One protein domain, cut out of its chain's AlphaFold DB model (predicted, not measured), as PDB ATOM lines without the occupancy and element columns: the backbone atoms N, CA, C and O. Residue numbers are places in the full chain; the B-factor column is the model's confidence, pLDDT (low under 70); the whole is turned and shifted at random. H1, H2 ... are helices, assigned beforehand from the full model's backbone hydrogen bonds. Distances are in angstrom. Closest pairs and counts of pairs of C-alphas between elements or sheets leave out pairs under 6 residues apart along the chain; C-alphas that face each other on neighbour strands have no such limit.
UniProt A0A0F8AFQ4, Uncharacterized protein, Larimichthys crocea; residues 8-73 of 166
ATOM      1  N   ASP A   8     184.403 157.152 138.280       92.06
ATOM      2  CA  ASP A   8     183.638 156.197 137.473       92.06
ATOM      3  C   ASP A   8     183.228 154.964 138.293       92.06
ATOM      4  O   ASP A   8     182.055 154.591 138.331       92.06
ATOM      5  N   MET A   9     184.152 154.417 139.092       93.00
ATOM      6  CA  MET A   9     183.865 153.331 140.032       93.00
ATOM      7  C   MET A   9     182.764 153.715 141.037       93.00
ATOM      8  O   MET A   9     181.858 152.923 141.304       93.00
ATOM      9  N   MET A  10     182.806 154.928 141.600       90.94
ATOM     10  CA  MET A  10     181.791 155.395 142.556       90.94
ATOM     11  C   MET A  10     180.405 155.541 141.924       90.94
ATOM     12  O   MET A  10     179.400 155.366 142.617       90.94
ATOM     13  N   VAL A  11     180.329 155.884 140.636       91.56
ATOM     14  CA  VAL A  11     179.062 155.892 139.895       91.56
ATOM     15  C   VAL A  11     178.600 154.459 139.626       91.56
ATOM     16  O   VAL A  11     177.453 154.131 139.924       91.56
ATOM     17  N   ALA A  12     179.495 153.579 139.173       91.19
ATOM     18  CA  ALA A  12     179.178 152.185 138.863       91.19
ATOM     19  C   ALA A  12     178.626 151.393 140.069       91.19
ATOM     20  O   ALA A  12     177.766 150.532 139.893       91.19
ATOM     21  N   LEU A  13     179.066 151.701 141.296       90.38
ATOM     22  CA  LEU A  13     178.602 151.036 142.525       90.38
ATOM     23  C   LEU A  13     177.098 151.193 142.804       90.38
ATOM     24  O   LEU A  13     176.492 150.308 143.408       90.38
ATOM     25  N   TYR A  14     176.505 152.320 142.414       88.31
ATOM     26  CA  TYR A  14     175.113 152.669 142.723       88.31
ATOM     27  C   TYR A  14     174.431 153.325 141.522       88.31
ATOM     28  O   TYR A  14     173.701 154.301 141.676       88.31
ATOM     29  N   LEU A  15     174.694 152.793 140.330       85.31
ATOM     30  CA  LEU A  15     174.147 153.314 139.087       85.31
ATOM     31  C   LEU A  15     172.616 153.294 139.120       85.31
ATOM     32  O   LEU A  15     172.010 152.244 139.358       85.31
ATOM     33  N   THR A  16     171.989 154.429 138.823       83.75
ATOM     34  CA  THR A  16     170.531 154.500 138.717       83.75
ATOM     35  C   THR A  16     170.066 153.834 137.413       83.75
ATOM     36  O   THR A  16     170.369 154.334 136.325       83.75
ATOM     37  N   PRO A  17     169.318 152.710 137.458       75.62
ATOM     38  CA  PRO A  17     168.907 152.006 136.251       75.62
ATOM     39  C   PRO A  17     167.790 152.775 135.543       75.62
ATOM     40  O   PRO A  17     166.606 152.634 135.846       75.62
ATOM     41  N   ALA A  18     168.161 153.570 134.550       74.19
ATOM     42  CA  ALA A  18     167.216 154.310 133.734       74.19
ATOM     43  C   ALA A  18     166.938 153.586 132.416       74.19
ATOM     44  O   ALA A  18     167.597 153.813 131.403       74.19
ATOM     45  N   ARG A  19     165.925 152.716 132.399       74.44
ATOM     46  CA  ARG A  19     165.422 152.148 131.140       74.44
ATOM     47  C   ARG A  19     164.470 153.138 130.484       74.44
ATOM     48  O   ARG A  19     163.269 153.119 130.734       74.44
ATOM     49  N   SER A  20     165.013 154.014 129.644       82.88
ATOM     50  CA  SER A  20     164.213 154.877 128.780       82.88
ATOM     51  C   SER A  20     164.653 154.768 127.327       82.88
ATOM     52  O   SER A  20     165.837 154.661 127.037       82.88
ATOM     53  N   HIS A  21     163.691 154.869 126.410       85.12
ATOM     54  CA  HIS A  21     163.956 155.011 124.975       85.12
ATOM     55  C   HIS A  21     164.525 156.401 124.623       85.12
ATOM     56  O   HIS A  21     164.993 156.644 123.514       85.12
ATOM     57  N   ARG A  22     164.462 157.353 125.561       90.38
ATOM     58  CA  ARG A  22     164.972 158.708 125.370       90.38
ATOM     59  C   ARG A  22     166.437 158.772 125.801       90.38
ATOM     60  O   ARG A  22     166.723 158.803 126.996       90.38
ATOM     61  N   TRP A  23     167.345 158.830 124.829       90.56
ATOM     62  CA  TRP A  23     168.801 158.800 125.044       90.56
ATOM     63  C   TRP A  23     169.305 159.840 126.063       90.56
ATOM     64  O   TRP A  23     170.175 159.543 126.876       90.56
ATOM     65  N   TYR A  24     168.716 161.041 126.080       91.06
ATOM     66  CA  TYR A  24     169.142 162.132 126.960       91.06
ATOM     67  C   TYR A  24     168.863 161.856 128.444       91.06
ATOM     68  O   TYR A  24     169.520 162.433 129.309       91.06
ATOM     69  N   LEU A  25     167.908 160.973 128.763       90.38
ATOM     70  CA  LEU A  25     167.652 160.603 130.153       90.38
ATOM     71  C   LEU A  25     168.826 159.814 130.733       90.38
ATOM     72  O   LEU A  25     169.146 160.019 131.896       90.38
ATOM     73  N   GLY A  26     169.523 159.001 129.934       89.25
ATOM     74  CA  GLY A  26     170.753 158.338 130.382       89.25
ATOM     75  C   GLY A  26     171.816 159.343 130.839       89.25
ATOM     76  O   GLY A  26     172.383 159.192 131.917       89.25
ATOM     77  N   LEU A  27     172.006 160.426 130.077       90.50
ATOM     78  CA  LEU A  27     172.913 161.513 130.455       90.50
ATOM     79  C   LEU A  27     172.452 162.227 131.734       90.50
ATOM     80  O   LEU A  27     173.267 162.522 132.604       90.50
ATOM     81  N   PHE A  28     171.150 162.483 131.870       92.81
ATOM     82  CA  PHE A  28     170.592 163.100 133.073       92.81
ATOM     83  C   PHE A  28     170.875 162.275 134.336       92.81
ATOM     84  O   PHE A  28     171.352 162.824 135.326       92.81
ATOM     85  N   TRP A  29     170.633 160.964 134.294       91.56
ATOM     86  CA  TRP A  29     170.880 160.093 135.444       91.56
ATOM     87  C   TRP A  29     172.367 159.980 135.777       91.56
ATOM     88  O   TRP A  29     172.722 160.047 136.950       91.56
ATOM     89  N   GLN A  30     173.238 159.944 134.764       91.12
ATOM     90  CA  GLN A  30     174.684 160.020 134.973       91.12
ATOM     91  C   GLN A  30     175.085 161.312 135.705       91.12
ATOM     92  O   GLN A  30     175.858 161.273 136.661       91.12
ATOM     93  N   MET A  31     174.545 162.464 135.291       93.56
ATOM     94  CA  MET A  31     174.803 163.744 135.963       93.56
ATOM     95  C   MET A  31     174.276 163.756 137.403       93.56
ATOM     96  O   MET A  31     174.958 164.264 138.293       93.56
ATOM     97  N   ALA A  32     173.097 163.180 137.648       93.62
ATOM     98  CA  ALA A  32     172.522 163.069 138.986       93.62
ATOM     99  C   ALA A  32     173.399 162.206 139.912       93.62
ATOM    100  O   ALA A  32     173.710 162.628 141.026       93.62
ATOM    101  N   ASP A  33     173.864 161.046 139.442       92.88
ATOM    102  CA  ASP A  33     174.747 160.165 140.214       92.88
ATOM    103  C   ASP A  33     176.097 160.830 140.532       92.88
ATOM    104  O   ASP A  33     176.584 160.735 141.665       92.88
ATOM    105  N   ILE A  34     176.674 161.575 139.581       94.06
ATOM    106  CA  ILE A  34     177.888 162.378 139.809       94.06
ATOM    107  C   ILE A  34     177.631 163.465 140.862       94.06
ATOM    108  O   ILE A  34     178.437 163.634 141.780       94.06
ATOM    109  N   ALA A  35     176.512 164.188 140.769       95.62
ATOM    110  CA  ALA A  35     176.166 165.243 141.718       95.62
ATOM    111  C   ALA A  35     176.003 164.704 143.149       95.62
ATOM    112  O   ALA A  35     176.536 165.293 144.090       95.62
ATOM    113  N   ILE A  36     175.338 163.557 143.317       95.25
ATOM    114  CA  ILE A  36     175.161 162.917 144.626       95.25
ATOM    115  C   ILE A  36     176.505 162.448 145.197       95.25
ATOM    116  O   ILE A  36     176.795 162.696 146.369       95.25
ATOM    117  N   ASN A  37     177.357 161.821 144.379       94.88
ATOM    118  CA  ASN A  37     178.699 161.408 144.799       94.88
ATOM    119  C   ASN A  37     179.553 162.617 145.231       94.88
ATOM    120  O   ASN A  37     180.227 162.562 146.260       94.88
ATOM    121  N   ASN A  38     179.481 163.731 144.498       95.25
ATOM    122  CA  ASN A  38     180.166 164.972 144.863       95.25
ATOM    123  C   ASN A  38     179.624 165.571 146.167       95.25
ATOM    124  O   ASN A  38     180.410 165.998 147.013       95.25
ATOM    125  N   GLY A  39     178.303 165.550 146.371       95.31
ATOM    126  CA  GLY A  39     177.678 165.965 147.627       95.31
ATOM    127  C   GLY A  39     178.170 165.146 148.822       95.31
ATOM    128  O   GLY A  39     178.470 165.703 149.875       95.31
ATOM    129  N   TRP A  40     178.355 163.836 148.645       95.12
ATOM    130  CA  TRP A  40     178.922 162.970 149.680       95.12
ATOM    131  C   TRP A  40     180.386 163.311 150.001       95.12
ATOM    132  O   TRP A  40     180.778 163.319 151.170       95.12
ATOM    133  N   LEU A  41     181.199 163.635 148.990       93.88
ATOM    134  CA  LEU A  41     182.586 164.071 149.194       93.88
ATOM    135  C   LEU A  41     182.666 165.410 149.938       93.88
ATOM    136  O   LEU A  41     183.524 165.571 150.807       93.88
ATOM    137  N   LEU A  42     181.777 166.357 149.620       94.81
ATOM    138  CA  LEU A  42     181.660 167.624 150.346       94.81
ATOM    139  C   LEU A  42     181.245 167.385 151.800       94.81
ATOM    140  O   LEU A  42     181.934 167.846 152.704       94.81
ATOM    141  N   TYR A  43     180.228 166.549 152.029       94.19
ATOM    142  CA  TYR A  43     179.819 166.142 153.374       94.19
ATOM    143  C   TYR A  43     180.989 165.574 154.190       94.19
ATOM    144  O   TYR A  43     181.143 165.912 155.359       94.19
ATOM    145  N   HIS A  44     181.843 164.732 153.600       91.50
ATOM    146  CA  HIS A  44     183.030 164.205 154.288       91.50
ATOM    147  C   HIS A  44     184.042 165.291 154.647       91.50
ATOM    148  O   HIS A  44     184.603 165.267 155.745       91.50
ATOM    149  N   ARG A  45     184.279 166.246 153.741       91.69
ATOM    150  CA  ARG A  45     185.179 167.383 153.990       91.69
ATOM    151  C   ARG A  45     184.665 168.251 155.137       91.69
ATOM    152  O   ARG A  45     185.443 168.571 156.033       91.69
ATOM    153  N   ASP A  46     183.371 168.544 155.142       92.19
ATOM    154  CA  ASP A  46     182.731 169.373 156.165       92.19
ATOM    155  C   ASP A  46     182.611 168.629 157.504       92.19
ATOM    156  O   ASP A  46     182.904 169.167 158.568       92.19
ATOM    157  N   ALA A  47     182.281 167.338 157.479       89.56
ATOM    158  CA  ALA A  47     182.272 166.503 158.677       89.56
ATOM    159  C   ALA A  47     183.662 166.446 159.331       89.56
ATOM    160  O   ALA A  47     183.775 166.483 160.556       89.56
ATOM    161  N   LYS A  48     184.727 166.403 158.520       88.50
ATOM    162  CA  LYS A  48     186.109 166.442 159.005       88.50
ATOM    163  C   LYS A  48     186.476 167.804 159.599       88.50
ATOM    164  O   LYS A  48     187.170 167.829 160.612       88.50
ATOM    165  N   SER A  49     186.025 168.913 159.009       87.69
ATOM    166  CA  SER A  49     186.303 170.256 159.539       87.69
ATOM    167  C   SER A  49     185.575 170.531 160.860       87.69
ATOM    168  O   SER A  49     186.123 171.209 161.723       87.69
ATOM    169  N   ILE A  50     184.393 169.939 161.056       88.94
ATOM    170  CA  ILE A  50     183.588 170.043 162.288       88.94
ATOM    171  C   ILE A  50     184.038 169.025 163.365       88.94
ATOM    172  O   ILE A  50     183.632 169.113 164.521       88.94
ATOM    173  N   GLY A  51     184.912 168.069 163.024       84.00
ATOM    174  CA  GLY A  51     185.460 167.085 163.969       84.00
ATOM    175  C   GLY A  51     184.576 165.851 164.200       84.00
ATOM    176  O   GLY A  51     184.746 165.138 165.191       84.00
ATOM    177  N   VAL A  52     183.638 165.569 163.293       82.31
ATOM    178  CA  VAL A  52     182.773 164.385 163.358       82.31
ATOM    179  C   VAL A  52     183.591 163.129 163.047       82.31
ATOM    180  O   VAL A  52     184.113 162.968 161.949       82.31
ATOM    181  N   GLN A  53     183.661 162.205 164.009       68.00
ATOM    182  CA  GLN A  53     184.479 160.985 163.909       68.00
ATOM    183  C   GLN A  53     183.852 159.887 163.037       68.00
ATOM    184  O   GLN A  53     184.551 159.023 162.512       68.00
ATOM    185  N   LYS A  54     182.521 159.889 162.886       80.50
ATOM    186  CA  LYS A  54     181.790 158.849 162.154       80.50
ATOM    187  C   LYS A  54     181.137 159.427 160.907       80.50
ATOM    188  O   LYS A  54     180.109 160.096 160.977       80.50
ATOM    189  N   HIS A  55     181.722 159.130 159.756       84.88
ATOM    190  CA  HIS A  55     181.157 159.530 158.477       84.88
ATOM    191  C   HIS A  55     180.096 158.538 157.993       84.88
ATOM    192  O   HIS A  55     180.225 157.325 158.176       84.88
ATOM    193  N   LYS A  56     179.057 159.059 157.335       87.88
ATOM    194  CA  LYS A  56     178.011 158.249 156.707       87.88
ATOM    195  C   LYS A  56     178.573 157.506 155.501       87.88
ATOM    196  O   LYS A  56     179.359 158.062 154.719       87.88
ATOM    197  N   LYS A  57     178.148 156.256 155.324       92.56
ATOM    198  CA  LYS A  57     178.465 155.496 154.107       92.56
ATOM    199  C   LYS A  57     177.720 156.105 152.917       92.56
ATOM    200  O   LYS A  57     176.638 156.661 153.081       92.56
ATOM    201  N   LEU A  58     178.261 155.946 151.709       91.50
ATOM    202  CA  LEU A  58     177.664 156.494 150.482       91.50
ATOM    203  C   LEU A  58     176.197 156.061 150.286       91.50
ATOM    204  O   LEU A  58     175.363 156.864 149.881       91.50
ATOM    205  N   LYS A  59     175.864 154.812 150.638       92.62
ATOM    206  CA  LYS A  59     174.487 154.293 150.610       92.62
ATOM    207  C   LYS A  59     173.545 155.045 151.555       92.62
ATOM    208  O   LYS A  59     172.435 155.373 151.162       92.62
ATOM    209  N   GLU A  60     173.977 155.281 152.791       93.69
ATOM    210  CA  GLU A  60     173.172 155.965 153.813       93.69
ATOM    211  C   GLU A  60     172.913 157.412 153.393       93.69
ATOM    212  O   GLU A  60     171.775 157.862 153.408       93.69
ATOM    213  N   PHE A  61     173.951 158.093 152.902       94.25
ATOM    214  CA  PHE A  61     173.828 159.441 152.355       94.25
ATOM    215  C   PHE A  61     172.844 159.504 151.176       94.25
ATOM    216  O   PHE A  61     171.976 160.369 151.141       94.25
ATOM    217  N   ARG A  62     172.928 158.555 150.233       94.06
ATOM    218  CA  ARG A  62     171.981 158.447 149.111       94.06
ATOM    219  C   ARG A  62     170.533 158.285 149.573       94.06
ATOM    220  O   ARG A  62     169.652 158.920 149.004       94.06
ATOM    221  N   LEU A  63     170.292 157.438 150.576       93.94
ATOM    222  CA  LEU A  63     168.950 157.222 151.121       93.94
ATOM    223  C   LEU A  63     168.400 158.489 151.774       93.94
ATOM    224  O   LEU A  63     167.256 158.830 151.517       93.94
ATOM    225  N   GLU A  64     169.210 159.211 152.545       94.38
ATOM    226  CA  GLU A  64     168.795 160.483 153.149       94.38
ATOM    227  C   GLU A  64     168.490 161.555 152.101       94.38
ATOM    228  O   GLU A  64     167.508 162.277 152.232       94.38
ATOM    229  N   VAL A  65     169.296 161.644 151.038       93.81
ATOM    230  CA  VAL A  65     169.023 162.557 149.918       93.81
ATOM    231  C   VAL A  65     167.718 162.176 149.223       93.81
ATOM    232  O   VAL A  65     166.904 163.051 148.943       93.81
ATOM    233  N   ALA A  66     167.490 160.887 148.961       92.50
ATOM    234  CA  ALA A  66     166.245 160.420 148.361       92.50
ATOM    235  C   ALA A  66     165.039 160.735 149.256       92.50
ATOM    236  O   ALA A  66     164.043 161.261 148.768       92.50
ATOM    237  N   ASP A  67     165.150 160.475 150.556       93.12
ATOM    238  CA  ASP A  67     164.103 160.744 151.536       93.12
ATOM    239  C   ASP A  67     163.787 162.240 151.619       93.12
ATOM    240  O   ASP A  67     162.631 162.648 151.501       93.12
ATOM    241  N   ALA A  68     164.821 163.080 151.697       92.31
ATOM    242  CA  ALA A  68     164.674 164.528 151.669       92.31
ATOM    243  C   ALA A  68     164.027 165.011 150.366       92.31
ATOM    244  O   ALA A  68     163.181 165.895 150.408       92.31
ATOM    245  N   LEU A  69     164.369 164.443 149.205       89.88
ATOM    246  CA  LEU A  69     163.768 164.815 147.918       89.88
ATOM    247  C   LEU A  69     162.309 164.362 147.789       89.88
ATOM    248  O   LEU A  69     161.492 165.100 147.245       89.88
ATOM    249  N   ILE A  70     161.969 163.181 148.311       89.19
ATOM    250  CA  ILE A  70     160.592 162.672 148.335       89.19
ATOM    251  C   ILE A  70     159.713 163.572 149.213       89.19
ATOM    252  O   ILE A  70     158.613 163.933 148.804       89.19
ATOM    253  N   HIS A  71     160.214 163.979 150.383       83.50
ATOM    254  CA  HIS A  71     159.444 164.750 151.361       83.50
ATOM    255  C   HIS A  71     159.531 166.276 151.177       83.50
ATOM    256  O   HIS A  71     158.649 166.996 151.638       83.50
ATOM    257  N   SER A  72     160.555 166.798 150.494       77.94
ATOM    258  CA  SER A  72     160.666 168.238 150.183       77.94
ATOM    259  C   SER A  72     159.741 168.679 149.050       77.94
ATOM    260  O   SER A  72     159.428 169.864 148.944       77.94
ATOM    261  N   GLY A  73     159.254 167.741 148.234       60.31
ATOM    262  CA  GLY A  73     158.278 167.981 147.174       60.31
ATOM    263  C   GLY A  73     156.830 168.098 147.657       60.31
ATOM    264  O   GLY A  73     155.951 167.519 147.021       60.31
TER     265      GLY A  73
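Overview. This is residues 8 to 73 of the 166 residues of an uncharacterized protein of Larimichthys crocea (UniProt A0A0F8AFQ4). One long helix, H2, makes the longest axis; the short H1 packs near its middle, and H3 packs on H2 there with residues 58 to 62 and runs off from it at a wide angle, so that residues 67 to 73, of which 67 to 72 belong to H3, stick out. The 66 printed residues hold three named helices, H1, H2, H3 in chain order, and no named strand: all helix. The whole is loose, radius of gyration of the C-alphas 13.7 A, and flat, spanning 46 by 29 by 14 A.

Along the chain. Find C-alpha 8 at (183.638, 156.197, 137.473), where H1, residues 8 to 12, begins. H2, residues 23 to 50, runs 41.6 A. H3, residues 58 to 72, runs 20.7 A to C-alpha 72 at (160.666, 168.238, 150.183).

Arrangement. Look at H2 residues 30 to 37, which alone touch H1; the closest C-alphas, of Val 11 and Asp 33, are 6.1 A apart. H2 residues 36 to 40 touch H3 residues 58 to 62, closest at the C-alphas of Trp 40 and Leu 58, 6.6 A. Their lines stand only just about perpendicular, at 72 degrees. H1 and H3 are apart. Every O i to N i+4 pair is within hydrogen-bond range in H1 and H3, and 23 of 24 in H2.

Size, cuts and confidence. The printed part has no cut, and both links are short. Residues 19 to 25, of which 23 to 25 belong to H2, stand free. Residues 53 and 73 have pLDDT under 70.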